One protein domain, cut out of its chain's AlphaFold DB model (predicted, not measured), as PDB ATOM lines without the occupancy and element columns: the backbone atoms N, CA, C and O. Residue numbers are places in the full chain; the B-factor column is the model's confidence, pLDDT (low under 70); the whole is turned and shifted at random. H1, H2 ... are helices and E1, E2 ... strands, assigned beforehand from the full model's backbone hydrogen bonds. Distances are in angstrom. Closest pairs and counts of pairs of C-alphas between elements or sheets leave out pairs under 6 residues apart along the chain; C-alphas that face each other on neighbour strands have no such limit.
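What this domain is: This is residues 179 to 204 and 219 to 284 of the 290 residues of the protein "Membrane-associated HD superfamily hydrolase" of Legionella shakespearei DSM 23087 (UniProt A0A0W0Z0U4). A small hairpin of two strands, E1 and E2, lies beside the long helix H1, with E2 the nearer strand; H2 lies close to E1, and H3 crosses H1 near its later half. A second small hairpin, E3 and E4, sits by the last residues of H1 towards one end of the long axis, while the stretch 193 to 204, with no named element, runs out towards the other end, and E5 comes back beside the first printed residues. The printed part has 92 residues with three named helices and five named strands, in the order E1, E2, H1, E3, E4, H2, H3, E5; each hairpin is an antiparallel sheet of two strands. The class is mixed, helices and strands. The whole is compact, with a radius of gyration of the C-alphas of 13.2 A and spans of 41 by 28 by 21 A.

Where its parts are: E1 is residues 182 to 184, with C-alpha 182 at (135.440, 120.807, 218.323), and E2 is residues 190 to 192. H1, residues 219 to 233, is 21.1 A long and begins at C-alpha 219, (143.324, 130.892, 211.699). E3 is residues 236 to 238 and E4 residues 246 to 248. H2, residues 256 to 263, is 10.3 A long, and H3, residues 270 to 277, is 10.5 A long. E5, residues 281 to 283, ends at C-alpha 283, (140.702, 116.986, 213.883).

How they stand to each other: E1 and E2 form a hairpin, antiparallel at 156 degrees, with N 183 and O 191 within hydrogen-bond range at 2.9 A. The closest C-alphas of E2 and H1, Ile 192 and Ser 224, are 6.9 A apart. Those of E1 and H2, Phe 184 and Gln 256, are 5.4 A apart. H1 and H3 only just touch, with 3 pairs of C-alphas within 8 A, the closest being Trp 230 and Phe 273 at 6.9 A; H1 does so with residues 227 to 230 alone, and the lines are about perpendicular at 75 degrees. H2 and H3 touch only at the corner, and only just, with 3 pairs; their closest C-alphas, Arg 263 and Leu 270, are 5.0 A apart. H1 and H2 are near each other, with 5 pairs of C-alphas within 10 A. E3 and E4 form a hairpin, antiparallel at 139 degrees, with N 237 and O 247 at 2.8 A. The closest C-alphas of H1 and E3, Leu 231 and Lys 237, are 7.0 A apart. E5 pairs with no named strand, but residues 282 to 283 of it pair in parallel with residues 179 to 180. In H1, H2 and H3 every O i to N i+4 pair is within hydrogen-bond range.

The domain as a whole: The two farthest C-alphas, Asp 199 and Ser 250, are 41.6 A apart. Residues 205 to 218 are not printed, and C-alphas 204 and 219 are 11.5 A apart across the cut. Of the links that are printed whole, none is long. The mean pLDDT of the printed part is 83.9; residues 179, 195 to 204, 219 and 280 to 284 are under 70.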
ATOM      1  N   GLN A 179     145.948 121.488 215.547       66.94
ATOM      2  CA  GLN A 179     144.817 120.752 216.097       66.94
ATOM      3  C   GLN A 179     143.757 121.719 216.622       66.94
ATOM      4  O   GLN A 179     144.045 122.639 217.391       66.94
ATOM      5  N   HIS A 180     142.510 121.463 216.238       70.31
ATOM      6  CA  HIS A 180     141.340 122.092 216.835       70.31
ATOM      7  C   HIS A 180     140.499 121.054 217.559       70.31
ATOM      8  O   HIS A 180     140.222 119.968 217.039       70.31
ATOM      9  N   LYS A 181     140.051 121.421 218.758       79.81
ATOM     10  CA  LYS A 181     139.061 120.653 219.493       79.81
ATOM     11  C   LYS A 181     137.694 121.247 219.183       79.81
ATOM     12  O   LYS A 181     137.425 122.404 219.491       79.81
ATOM     13  N   VAL A 182     136.840 120.444 218.561       80.56
ATOM     14  CA  VAL A 182     135.440 120.807 218.323       80.56
ATOM     15  C   VAL A 182     134.578 119.946 219.222       80.56
ATOM     16  O   VAL A 182     134.589 118.715 219.118       80.56
ATOM     17  N   GLN A 183     133.866 120.596 220.133       84.19
ATOM     18  CA  GLN A 183     132.967 119.949 221.074       84.19
ATOM     19  C   GLN A 183     131.586 120.582 220.990       84.19
ATOM     20  O   GLN A 183     131.441 121.775 220.731       84.19
ATOM     21  N   PHE A 184     130.566 119.770 221.232       84.00
ATOM     22  CA  PHE A 184     129.229 120.268 221.500       84.00
ATOM     23  C   PHE A 184     129.058 120.307 223.014       84.00
ATOM     24  O   PHE A 184     129.271 119.291 223.674       84.00
ATOM     25  N   SER A 185     128.742 121.469 223.571       83.75
ATOM     26  CA  SER A 185     128.485 121.601 225.002       83.75
ATOM     27  C   SER A 185     127.084 121.100 225.358       83.75
ATOM     28  O   SER A 185     126.178 121.087 224.519       83.75
ATOM     29  N   ASP A 186     126.888 120.729 226.627       80.94
ATOM     30  CA  ASP A 186     125.612 120.212 227.152       80.94
ATOM     31  C   ASP A 186     124.430 121.184 226.951       80.94
ATOM     32  O   ASP A 186     123.269 120.777 226.935       80.94
ATOM     33  N   ASP A 187     124.706 122.480 226.774       81.69
ATOM     34  CA  ASP A 187     123.714 123.523 226.487       81.69
ATOM     35  C   ASP A 187     123.353 123.646 224.991       81.69
ATOM     36  O   ASP A 187     122.627 124.563 224.590       81.69
ATOM     37  N   GLY A 188     123.833 122.712 224.166       82.44
ATOM     38  CA  GLY A 188     123.524 122.623 222.744       82.44
ATOM     39  C   GLY A 188     124.239 123.672 221.894       82.44
ATOM     40  O   GLY A 188     123.706 124.082 220.861       82.44
ATOM     41  N   LYS A 189     125.404 124.150 222.340       86.94
ATOM     42  CA  LYS A 189     126.228 125.097 221.583       86.94
ATOM     43  C   LYS A 189     127.447 124.406 220.992       86.94
ATOM     44  O   LYS A 189     128.036 123.508 221.590       86.94
ATOM     45  N   LEU A 190     127.843 124.875 219.815       86.56
ATOM     46  CA  LEU A 190     129.101 124.484 219.202       86.56
ATOM     47  C   LEU A 190     130.241 125.277 219.852       86.56
ATOM     48  O   LEU A 190     130.260 126.507 219.788       86.56
ATOM     49  N   VAL A 191     131.184 124.573 220.469       86.19
ATOM     50  CA  VAL A 191     132.402 125.148 221.043       86.19
ATOM     51  C   VAL A 191     133.583 124.706 220.187       86.19
ATOM     52  O   VAL A 191     133.906 123.520 220.097       86.19
ATOM     53  N   ILE A 192     134.211 125.680 219.535       84.75
ATOM     54  CA  ILE A 192     135.441 125.497 218.769       84.75
ATOM     55  C   ILE A 192     136.563 126.086 219.617       84.75
ATOM     56  O   ILE A 192     136.655 127.306 219.767       84.75
ATOM     57  N   ASP A 193     137.378 125.222 220.215       80.50
ATOM     58  CA  ASP A 193     138.530 125.677 220.982       80.50
ATOM     59  C   ASP A 193     139.576 126.300 220.051       80.50
ATOM     60  O   ASP A 193     139.717 125.933 218.875       80.50
ATOM     61  N   LYS A 194     140.340 127.237 220.619       77.25
ATOM     62  CA  LYS A 194     141.460 127.888 219.936       77.25
ATOM     63  C   LYS A 194     142.460 126.856 219.429       77.25
ATOM     64  O   LYS A 194     142.692 125.827 220.069       77.25
ATOM     65  N   LEU A 195     143.080 127.174 218.298       67.31
ATOM     66  CA  LEU A 195     144.129 126.382 217.675       67.31
ATOM     67  C   LEU A 195     145.262 126.131 218.680       67.31
ATOM     68  O   LEU A 195     146.032 127.033 219.025       67.31
ATOM     69  N   THR A 196     145.379 124.885 219.127       63.12
ATOM     70  CA  THR A 196     146.504 124.437 219.947       63.12
ATOM     71  C   THR A 196     147.450 123.652 219.055       63.12
ATOM     72  O   THR A 196     147.049 122.912 218.151       63.12
ATOM     73  N   ARG A 197     148.749 123.857 219.251       56.94
ATOM     74  CA  ARG A 197     149.739 122.996 218.610       56.94
ATOM     75  C   ARG A 197     149.650 121.605 219.235       56.94
ATOM     76  O   ARG A 197     149.300 121.467 220.405       56.94
ATOM     77  N   SER A 198     150.017 120.575 218.479       54.62
ATOM     78  CA  SER A 198     150.065 119.188 218.971       54.62
ATOM     79  C   SER A 198     151.010 118.979 220.171       54.62
ATOM     80  O   SER A 198     150.887 117.972 220.868       54.62
ATOM     81  N   ASP A 199     151.897 119.939 220.453       53.38
ATOM     82  CA  ASP A 199     152.770 120.013 221.632       53.38
ATOM     83  C   ASP A 199     152.182 120.824 222.814       53.38
ATOM     84  O   ASP A 199     152.878 121.045 223.804       53.38
ATOM     85  N   ASN A 200     150.900 121.218 222.760       52.16
ATOM     86  CA  ASN A 200     150.173 121.957 223.806       52.16
ATOM     87  C   ASN A 200     150.724 123.362 224.137       52.16
ATOM     88  O   ASN A 200     150.479 123.880 225.227       52.16
ATOM     89  N   ILE A 201     151.439 124.015 223.215       48.75
ATOM     90  CA  ILE A 201     151.878 125.406 223.409       48.75
ATOM     91  C   ILE A 201     150.747 126.380 223.033       48.75
ATOM     92  O   ILE A 201     150.228 126.353 221.914       48.75
ATOM     93  N   ASP A 202     150.386 127.252 223.977       51.97
ATOM     94  CA  ASP A 202     149.359 128.288 223.828       51.97
ATOM     95  C   ASP A 202     149.841 129.402 222.877       51.97
ATOM     96  O   ASP A 202     150.676 130.232 223.233       51.97
ATOM     97  N   ASN A 203     149.299 129.462 221.656       53.22
ATOM     98  CA  ASN A 203     149.646 130.474 220.642       53.22
ATOM     99  C   ASN A 203     148.837 131.782 220.791       53.22
ATOM    100  O   ASN A 203     148.554 132.466 219.807       53.22
ATOM    101  N   THR A 204     148.403 132.130 222.003       51.72
ATOM    102  CA  THR A 204     147.413 133.200 222.227       51.72
ATOM    103  C   THR A 204     147.958 134.622 222.100       51.72
ATOM    104  O   THR A 204     147.178 135.564 222.229       51.72
ATOM    105  N   LEU A 219     143.512 132.304 212.064       68.19
ATOM    106  CA  LEU A 219     143.324 130.892 211.699       68.19
ATOM    107  C   LEU A 219     142.102 130.280 212.402       68.19
ATOM    108  O   LEU A 219     141.404 129.475 211.794       68.19
ATOM    109  N   ASP A 220     141.814 130.717 213.632       75.38
ATOM    110  CA  ASP A 220     140.608 130.326 214.367       75.38
ATOM    111  C   ASP A 220     139.331 130.755 213.620       75.38
ATOM    112  O   ASP A 220     138.385 129.974 213.524       75.38
ATOM    113  N   ASP A 221     139.319 131.960 213.034       78.69
ATOM    114  CA  ASP A 221     138.177 132.455 212.253       78.69
ATOM    115  C   ASP A 221     137.964 131.611 210.987       78.69
ATOM    116  O   ASP A 221     136.831 131.245 210.675       78.69
ATOM    117  N   TYR A 222     139.046 131.258 210.283       77.00
ATOM    118  CA  TYR A 222     138.976 130.398 209.095       77.00
ATOM    119  C   TYR A 222     138.490 128.988 209.426       77.00
ATOM    120  O   TYR A 222     137.659 128.440 208.707       77.00
ATOM    121  N   PHE A 223     138.983 128.398 210.515       83.38
ATOM    122  CA  PHE A 223     138.538 127.073 210.927       83.38
ATOM    123  C   PHE A 223     137.074 127.085 211.376       83.38
ATOM    124  O   PHE A 223     136.307 126.197 211.005       83.38
ATOM    125  N   SER A 224     136.651 128.115 212.115       85.56
ATOM    126  CA  SER A 224     135.242 128.292 212.476       85.56
ATOM    127  C   SER A 224     134.348 128.400 211.240       85.56
ATOM    128  O   SER A 224     133.270 127.809 211.215       85.56
ATOM    129  N   GLU A 225     134.787 129.131 210.217       87.69
ATOM    130  CA  GLU A 225     134.075 129.268 208.945       87.69
ATOM    131  C   GLU A 225     133.982 127.924 208.206       87.69
ATOM    132  O   GLU A 225     132.892 127.549 207.777       87.69
ATOM    133  N   ALA A 226     135.065 127.142 208.172       86.94
ATOM    134  CA  ALA A 226     135.081 125.803 207.581       86.94
ATOM    135  C   ALA A 226     134.134 124.819 208.294       86.94
ATOM    136  O   ALA A 226     133.434 124.047 207.643       86.94
ATOM    137  N   VAL A 227     134.055 124.860 209.630       91.88
ATOM    138  CA  VAL A 227     133.099 124.029 210.386       91.88
ATOM    139  C   VAL A 227     131.655 124.451 210.098       91.88
ATOM    140  O   VAL A 227     130.775 123.597 209.999       91.88
ATOM    141  N   HIS A 228     131.393 125.752 209.943       92.88
ATOM    142  CA  HIS A 228     130.065 126.245 209.569       92.88
ATOM    143  C   HIS A 228     129.677 125.827 208.148       92.88
ATOM    144  O   HIS A 228     128.518 125.487 207.916       92.88
ATOM    145  N   GLU A 229     130.627 125.848 207.214       93.00
ATOM    146  CA  GLU A 229     130.431 125.392 205.838       93.00
ATOM    147  C   GLU A 229     130.136 123.891 205.789       93.00
ATOM    148  O   GLU A 229     129.125 123.495 205.218       93.00
ATOM    149  N   TRP A 230     130.921 123.075 206.498       94.94
ATOM    150  CA  TRP A 230     130.658 121.642 206.634       94.94
ATOM    151  C   TRP A 230     129.264 121.357 207.214       94.94
ATOM    152  O   TRP A 230     128.499 120.572 206.658       94.94
ATOM    153  N   LEU A 231     128.871 122.042 208.296       95.81
ATOM    154  CA  LEU A 231     127.521 121.898 208.851       95.81
ATOM    155  C   LEU A 231     126.433 122.324 207.852       95.81
ATOM    156  O   LEU A 231     125.363 121.715 207.824       95.81
ATOM    157  N   ALA A 232     126.697 123.333 207.019       95.44
ATOM    158  CA  ALA A 232     125.781 123.758 205.967       95.44
ATOM    159  C   ALA A 232     125.622 122.709 204.857       95.44
ATOM    160  O   ALA A 232     124.496 122.521 204.384       95.44
ATOM    161  N   GLU A 233     126.695 122.004 204.484       94.44
ATOM    162  CA  GLU A 233     126.649 120.862 203.556       94.44
ATOM    163  C   GLU A 233     125.814 119.706 204.121       94.44
ATOM    164  O   GLU A 233     124.983 119.141 203.410       94.44
ATOM    165  N   GLU A 234     125.920 119.451 205.428       95.50
ATOM    166  CA  GLU A 234     125.093 118.474 206.155       95.50
ATOM    167  C   GLU A 234     123.649 118.964 206.416       95.50
ATOM    168  O   GLU A 234     122.850 118.305 207.087       95.50
ATOM    169  N   GLY A 235     123.273 120.131 205.881       96.19
ATOM    170  CA  GLY A 235     121.910 120.663 205.934       96.19
ATOM    171  C   GLY A 235     121.554 121.406 207.225       96.19
ATOM    172  O   GLY A 235     120.369 121.676 207.466       96.19
ATOM    173  N   TYR A 236     122.545 121.768 208.038       96.75
ATOM    174  CA  TYR A 236     122.384 122.564 209.250       96.75
ATOM    175  C   TYR A 236     122.723 124.034 209.008       96.75
ATOM    176  O   TYR A 236     123.710 124.379 208.370       96.75
ATOM    177  N   LYS A 237     121.916 124.943 209.554       96.50
ATOM    178  CA  LYS A 237     122.151 126.391 209.471       96.50
ATOM    179  C   LYS A 237     122.141 127.019 210.859       96.50
ATOM    180  O   LYS A 237     121.422 126.520 211.728       96.50
ATOM    181  N   PRO A 238     122.875 128.123 211.080       95.38
ATOM    182  CA  PRO A 238     122.767 128.880 212.319       95.38
ATOM    183  C   PRO A 238     121.312 129.290 212.574       95.38
ATOM    184  O   PRO A 238     120.612 129.745 211.665       95.38
ATOM    185  N   SER A 239     120.844 129.127 213.808       94.50
ATOM    186  CA  SER A 239     119.500 129.535 214.199       94.50
ATOM    187  C   SER A 239     119.366 131.055 214.116       94.50
ATOM    188  O   SER A 239     120.214 131.799 214.611       94.50
ATOM    189  N   ALA A 240     118.256 131.526 213.545       92.44
ATOM    190  CA  ALA A 240     117.963 132.953 213.421       92.44
ATOM    191  C   ALA A 240     117.846 133.662 214.782       92.44
ATOM    192  O   ALA A 240     118.095 134.861 214.877       92.44
ATOM    193  N   THR A 241     117.462 132.933 215.834       91.69
ATOM    194  CA  THR A 241     117.325 133.476 217.193       91.69
ATOM    195  C   THR A 241     118.611 133.367 218.004       91.69
ATOM    196  O   THR A 241     118.825 134.170 218.910       91.69
ATOM    197  N   ASN A 242     119.466 132.389 217.699       90.19
ATOM    198  CA  ASN A 242     120.728 132.177 218.394       90.19
ATOM    199  C   ASN A 242     121.788 131.614 217.431       90.19
ATOM    200  O   ASN A 242     121.826 130.399 217.229       90.19
ATOM    201  N   PRO A 243     122.683 132.460 216.891       88.19
ATOM    202  CA  PRO A 243     123.721 132.032 215.952       88.19
ATOM    203  C   PRO A 243     124.683 130.960 216.488       88.19
ATOM    204  O   PRO A 243     125.362 130.321 215.694       88.19
ATOM    205  N   ALA A 244     124.744 130.744 217.810       87.56
ATOM    206  CA  ALA A 244     125.556 129.687 218.423       87.56
ATOM    207  C   ALA A 244     124.904 128.292 218.366       87.56
ATOM    208  O   ALA A 244     125.528 127.302 218.752       87.56
ATOM    209  N   LYS A 245     123.642 128.210 217.931       92.81
ATOM    210  CA  LYS A 245     122.902 126.962 217.739       92.81
ATOM    211  C   LYS A 245     122.694 126.699 216.259       92.81
ATOM    212  O   LYS A 245     122.468 127.629 215.490       92.81
ATOM    213  N   PHE A 246     122.666 125.427 215.887       95.44
ATOM    214  CA  PHE A 246     122.421 124.992 214.519       95.44
ATOM    215  C   PHE A 246     121.093 124.251 214.433       95.44
ATOM    216  O   PHE A 246     120.767 123.460 215.316       95.44
ATOM    217  N   VAL A 247     120.319 124.512 213.384       96.62
ATOM    218  CA  VAL A 247     119.032 123.864 213.110       96.62
ATOM    219  C   VAL A 247     119.046 123.255 211.717       96.62
ATOM    220  O   VAL A 247     119.600 123.839 210.785       96.62
ATOM    221  N   ASN A 248     118.441 122.083 211.565       96.38
ATOM    222  CA  ASN A 248     118.279 121.459 210.256       96.38
ATOM    223  C   ASN A 248     117.114 122.098 209.466       96.38
ATOM    224  O   ASN A 248     116.402 122.982 209.951       96.38
ATOM    225  N   SER A 249     116.866 121.607 208.252       94.81
ATOM    226  CA  SER A 249     115.760 122.060 207.392       94.81
ATOM    227  C   SER A 249     114.359 121.875 207.997       94.81
ATOM    228  O   SER A 249     113.442 122.610 207.630       94.81
ATOM    229  N   SER A 250     114.180 120.944 208.941       94.62
ATOM    230  CA  SER A 250     112.922 120.747 209.675       94.62
ATOM    231  C   SER A 250     112.779 121.655 210.906       94.62
ATOM    232  O   SER A 250     111.771 121.574 211.604       94.62
ATOM    233  N   GLY A 251     113.780 122.490 211.201       93.81
ATOM    234  CA  GLY A 251     113.826 123.349 212.386       93.81
ATOM    235  C   GLY A 251     114.218 122.633 213.683       93.81
ATOM    236  O   GLY A 251     114.090 123.219 214.755       93.81
ATOM    237  N   ALA A 252     114.689 121.385 213.615       95.19
ATOM    238  CA  ALA A 252     115.183 120.660 214.781       95.19
ATOM    239  C   ALA A 252     116.612 121.111 215.113       95.19
ATOM    240  O   ALA A 252     117.461 121.189 214.221       95.19
ATOM    241  N   GLU A 253     116.872 121.402 216.389       95.50
ATOM    242  CA  GLU A 253     118.205 121.780 216.868       95.50
ATOM    243  C   GLU A 253     119.186 120.599 216.762       95.50
ATOM    244  O   GLU A 253     118.838 119.444 217.028       95.50
ATOM    245  N   LEU A 254     120.425 120.896 216.374       95.12
ATOM    246  CA  LEU A 254     121.535 119.954 216.364       95.12
ATOM    247  C   LEU A 254     121.843 119.538 217.803       95.12
ATOM    248  O   LEU A 254     122.200 120.363 218.640       95.12
ATOM    249  N   THR A 255     121.672 118.253 218.095       94.62
ATOM    250  CA  THR A 255     121.992 117.683 219.410       94.62
ATOM    251  C   THR A 255     123.435 117.193 219.438       94.62
ATOM    252  O   THR A 255     123.991 116.865 218.391       94.62
ATOM    253  N   GLN A 256     124.027 117.066 220.630       92.38
ATOM    254  CA  GLN A 256     125.383 116.527 220.787       92.38
ATOM    255  C   GLN A 256     125.546 115.161 220.109       92.38
ATOM    256  O   GLN A 256     126.492 114.952 219.359       92.38
ATOM    257  N   LYS A 257     124.584 114.253 220.314       94.12
ATOM    258  CA  LYS A 257     124.608 112.922 219.701       94.12
ATOM    259  C   LYS A 257     124.588 112.998 218.169       94.12
ATOM    260  O   LYS A 257     125.372 112.317 217.520       94.12
ATOM    261  N   ALA A 258     123.725 113.842 217.600       94.25
ATOM    262  CA  ALA A 258     123.664 114.032 216.151       94.25
ATOM    263  C   ALA A 258     124.962 114.649 215.603       94.25
ATOM    264  O   ALA A 258     125.437 114.246 214.548       94.25
ATOM    265  N   PHE A 259     125.566 115.588 216.337       94.69
ATOM    266  CA  PHE A 259     126.854 116.164 215.968       94.69
ATOM    267  C   PHE A 259     127.977 115.120 215.974       94.69
ATOM    268  O   PHE A 259     128.764 115.082 215.037       94.69
ATOM    269  N   GLU A 260     128.049 114.261 216.994       92.62
ATOM    270  CA  GLU A 260     129.047 113.186 217.072       92.62
ATOM    271  C   GLU A 260     128.882 112.171 215.929       92.62
ATOM    272  O   GLU A 260     129.870 111.811 215.292       92.62
ATOM    273  N   GLU A 261     127.645 111.784 215.602       94.31
ATOM    274  CA  GLU A 261     127.342 110.895 214.469       94.31
ATOM    275  C   GLU A 261     127.761 111.501 213.119       94.31
ATOM    276  O   GLU A 261     128.349 110.802 212.290       94.31
ATOM    277  N   LEU A 262     127.508 112.798 212.905       94.81
ATOM    278  CA  LEU A 262     127.947 113.517 211.704       94.81
ATOM    279  C   LEU A 262     129.468 113.634 211.658       94.81
ATOM    280  O   LEU A 262     130.092 113.312 210.653       94.81
ATOM    281  N   ARG A 263     130.079 114.065 212.762       93.19
ATOM    282  CA  ARG A 263     131.522 114.295 212.877       93.19
ATOM    283  C   ARG A 263     132.331 113.032 212.604       93.19
ATOM    284  O   ARG A 263     133.347 113.110 211.916       93.19
ATOM    285  N   ASP A 264     131.885 111.898 213.141       92.31
ATOM    286  CA  ASP A 264     132.602 110.621 213.082       92.31
ATOM    287  C   ASP A 264     132.254 109.795 211.826       92.31
ATOM    288  O   ASP A 264     132.742 108.672 211.654       92.31
ATOM    289  N   ASN A 265     131.444 110.347 210.917       93.69
ATOM    290  CA  ASN A 265     131.146 109.735 209.628       93.69
ATOM    291  C   ASN A 265     132.428 109.621 208.774       93.69
ATOM    292  O   ASN A 265     133.185 110.576 208.610       93.69
ATOM    293  N   LYS A 266     132.696 108.435 208.218       93.00
ATOM    294  CA  LYS A 266     133.928 108.173 207.454       93.00
ATOM    295  C   LYS A 266     133.964 108.877 206.100       93.00
ATOM    296  O   LYS A 266     135.046 109.259 205.660       93.00
ATOM    297  N   ASP A 267     132.802 109.024 205.474       92.94
ATOM    298  CA  ASP A 267     132.680 109.504 204.096       92.94
ATOM    299  C   ASP A 267     132.302 110.990 204.043       92.94
ATOM    300  O   ASP A 267     132.687 111.689 203.114       92.94
ATOM    301  N   HIS A 268     131.592 111.483 205.064       92.75
ATOM    302  CA  HIS A 268     131.077 112.860 205.118       92.75
ATOM    303  C   HIS A 268     131.398 113.594 206.429       92.75
ATOM    304  O   HIS A 268     130.938 114.707 206.667       92.75
ATOM    305  N   GLY A 269     132.186 112.983 207.317       93.38
ATOM    306  CA  GLY A 269     132.499 113.598 208.602       93.38
ATOM    307  C   GLY A 269     133.496 114.740 208.496       93.38
ATOM    308  O   GLY A 269     134.202 114.903 207.498       93.38
ATOM    309  N   LEU A 270     133.606 115.502 209.583       91.44
ATOM    310  CA  LEU A 270     134.450 116.694 209.652       91.44
ATOM    311  C   LEU A 270     135.899 116.398 209.244       91.44
ATOM    312  O   LEU A 270     136.517 117.173 208.525       91.44
ATOM    313  N   ASN A 271     136.449 115.252 209.652       88.94
ATOM    314  CA  ASN A 271     137.819 114.891 209.290       88.94
ATOM    315  C   ASN A 271     137.982 114.607 207.785       88.94
ATOM    316  O   ASN A 271     139.040 114.878 207.224       88.94
ATOM    317  N   HIS A 272     136.954 114.062 207.128       90.62
ATOM    318  CA  HIS A 272     136.963 113.886 205.677       90.62
ATOM    319  C   HIS A 272     136.922 115.249 204.979       90.62
ATOM    320  O   HIS A 272     137.780 115.530 204.144       90.62
ATOM    321  N   PHE A 273     135.998 116.120 205.392       91.50
ATOM    322  CA  PHE A 273     135.868 117.479 204.867       91.50
ATOM    323  C   PHE A 273     137.175 118.276 204.996       91.50
ATOM    324  O   PHE A 273     137.655 118.849 204.017       91.50
ATOM    325  N   LEU A 274     137.801 118.257 206.179       86.81
ATOM    326  CA  LEU A 274     139.075 118.937 206.411       86.81
ATOM    327  C   LEU A 274     140.188 118.372 205.525       86.81
ATOM    328  O   LEU A 274     140.928 119.145 204.939       86.81
ATOM    329  N   LYS A 275     140.285 117.054 205.330       85.38
ATOM    330  CA  LYS A 275     141.317 116.478 204.449       85.38
ATOM    331  C   LYS A 275     141.157 116.871 202.983       85.38
ATOM    332  O   LYS A 275     142.160 117.029 202.293       85.38
ATOM    333  N   VAL A 276     139.919 116.995 202.509       84.62
ATOM    334  CA  VAL A 276     139.624 117.346 201.113       84.62
ATOM    335  C   VAL A 276     139.842 118.839 200.862       84.62
ATOM    336  O   VAL A 276     140.461 119.201 199.864       84.62
ATOM    337  N   ASN A 277     139.377 119.699 201.772       78.25
ATOM    338  CA  ASN A 277     139.361 121.149 201.565       78.25
ATOM    339  C   ASN A 277     140.544 121.883 202.223       78.25
ATOM    340  O   ASN A 277     140.920 122.971 201.790       78.25
ATOM    341  N   LEU A 278     141.147 121.303 203.265       78.06
ATOM    342  CA  LEU A 278     142.187 121.900 204.113       78.06
ATOM    343  C   LEU A 278     143.269 120.852 204.471       78.06
ATOM    344  O   LEU A 278     143.394 120.465 205.635       78.06
ATOM    345  N   PRO A 279     144.099 120.404 203.506       71.00
ATOM    346  CA  PRO A 279     144.969 119.223 203.644       71.00
ATOM    347  C   PRO A 279     146.012 119.286 204.777       71.00
ATOM    348  O   PRO A 279     146.601 118.265 205.114       71.00
ATOM    349  N   ASN A 280     146.218 120.456 205.389       69.19
ATOM    350  CA  ASN A 280     147.154 120.673 206.497       69.19
ATOM    351  C   ASN A 280     146.469 120.803 207.876       69.19
ATOM    352  O   ASN A 280     147.118 121.211 208.841       69.19
ATOM    353  N   MET A 281     145.167 120.513 207.982       67.94
ATOM    354  CA  MET A 281     144.411 120.565 209.237       67.94
ATOM    355  C   MET A 281     143.893 119.180 209.626       67.94
ATOM    356  O   MET A 281     143.273 118.491 208.819       67.94
ATOM    357  N   GLU A 282     144.094 118.790 210.888       68.50
ATOM    358  CA  GLU A 282     143.556 117.540 211.430       68.50
ATOM    359  C   GLU A 282     142.665 117.788 212.649       68.50
ATOM    360  O   GLU A 282     142.957 118.599 213.532       68.50
ATOM    361  N   PHE A 283     141.575 117.027 212.718       69.94
ATOM    362  CA  PHE A 283     140.702 116.986 213.883       69.94
ATOM    363  C   PHE A 283     141.229 115.983 214.917       69.94
ATOM    364  O   PHE A 283     141.508 114.830 214.578       69.94
ATOM    365  N   ARG A 284     141.289 116.381 216.198       68.50
ATOM    366  CA  ARG A 284     141.567 115.449 217.299       68.50
ATOM    367  C   ARG A 284     140.276 115.138 218.063       68.50
ATOM    368  O   ARG A 284     139.714 116.044 218.685       68.50
TER     369      ARG A 284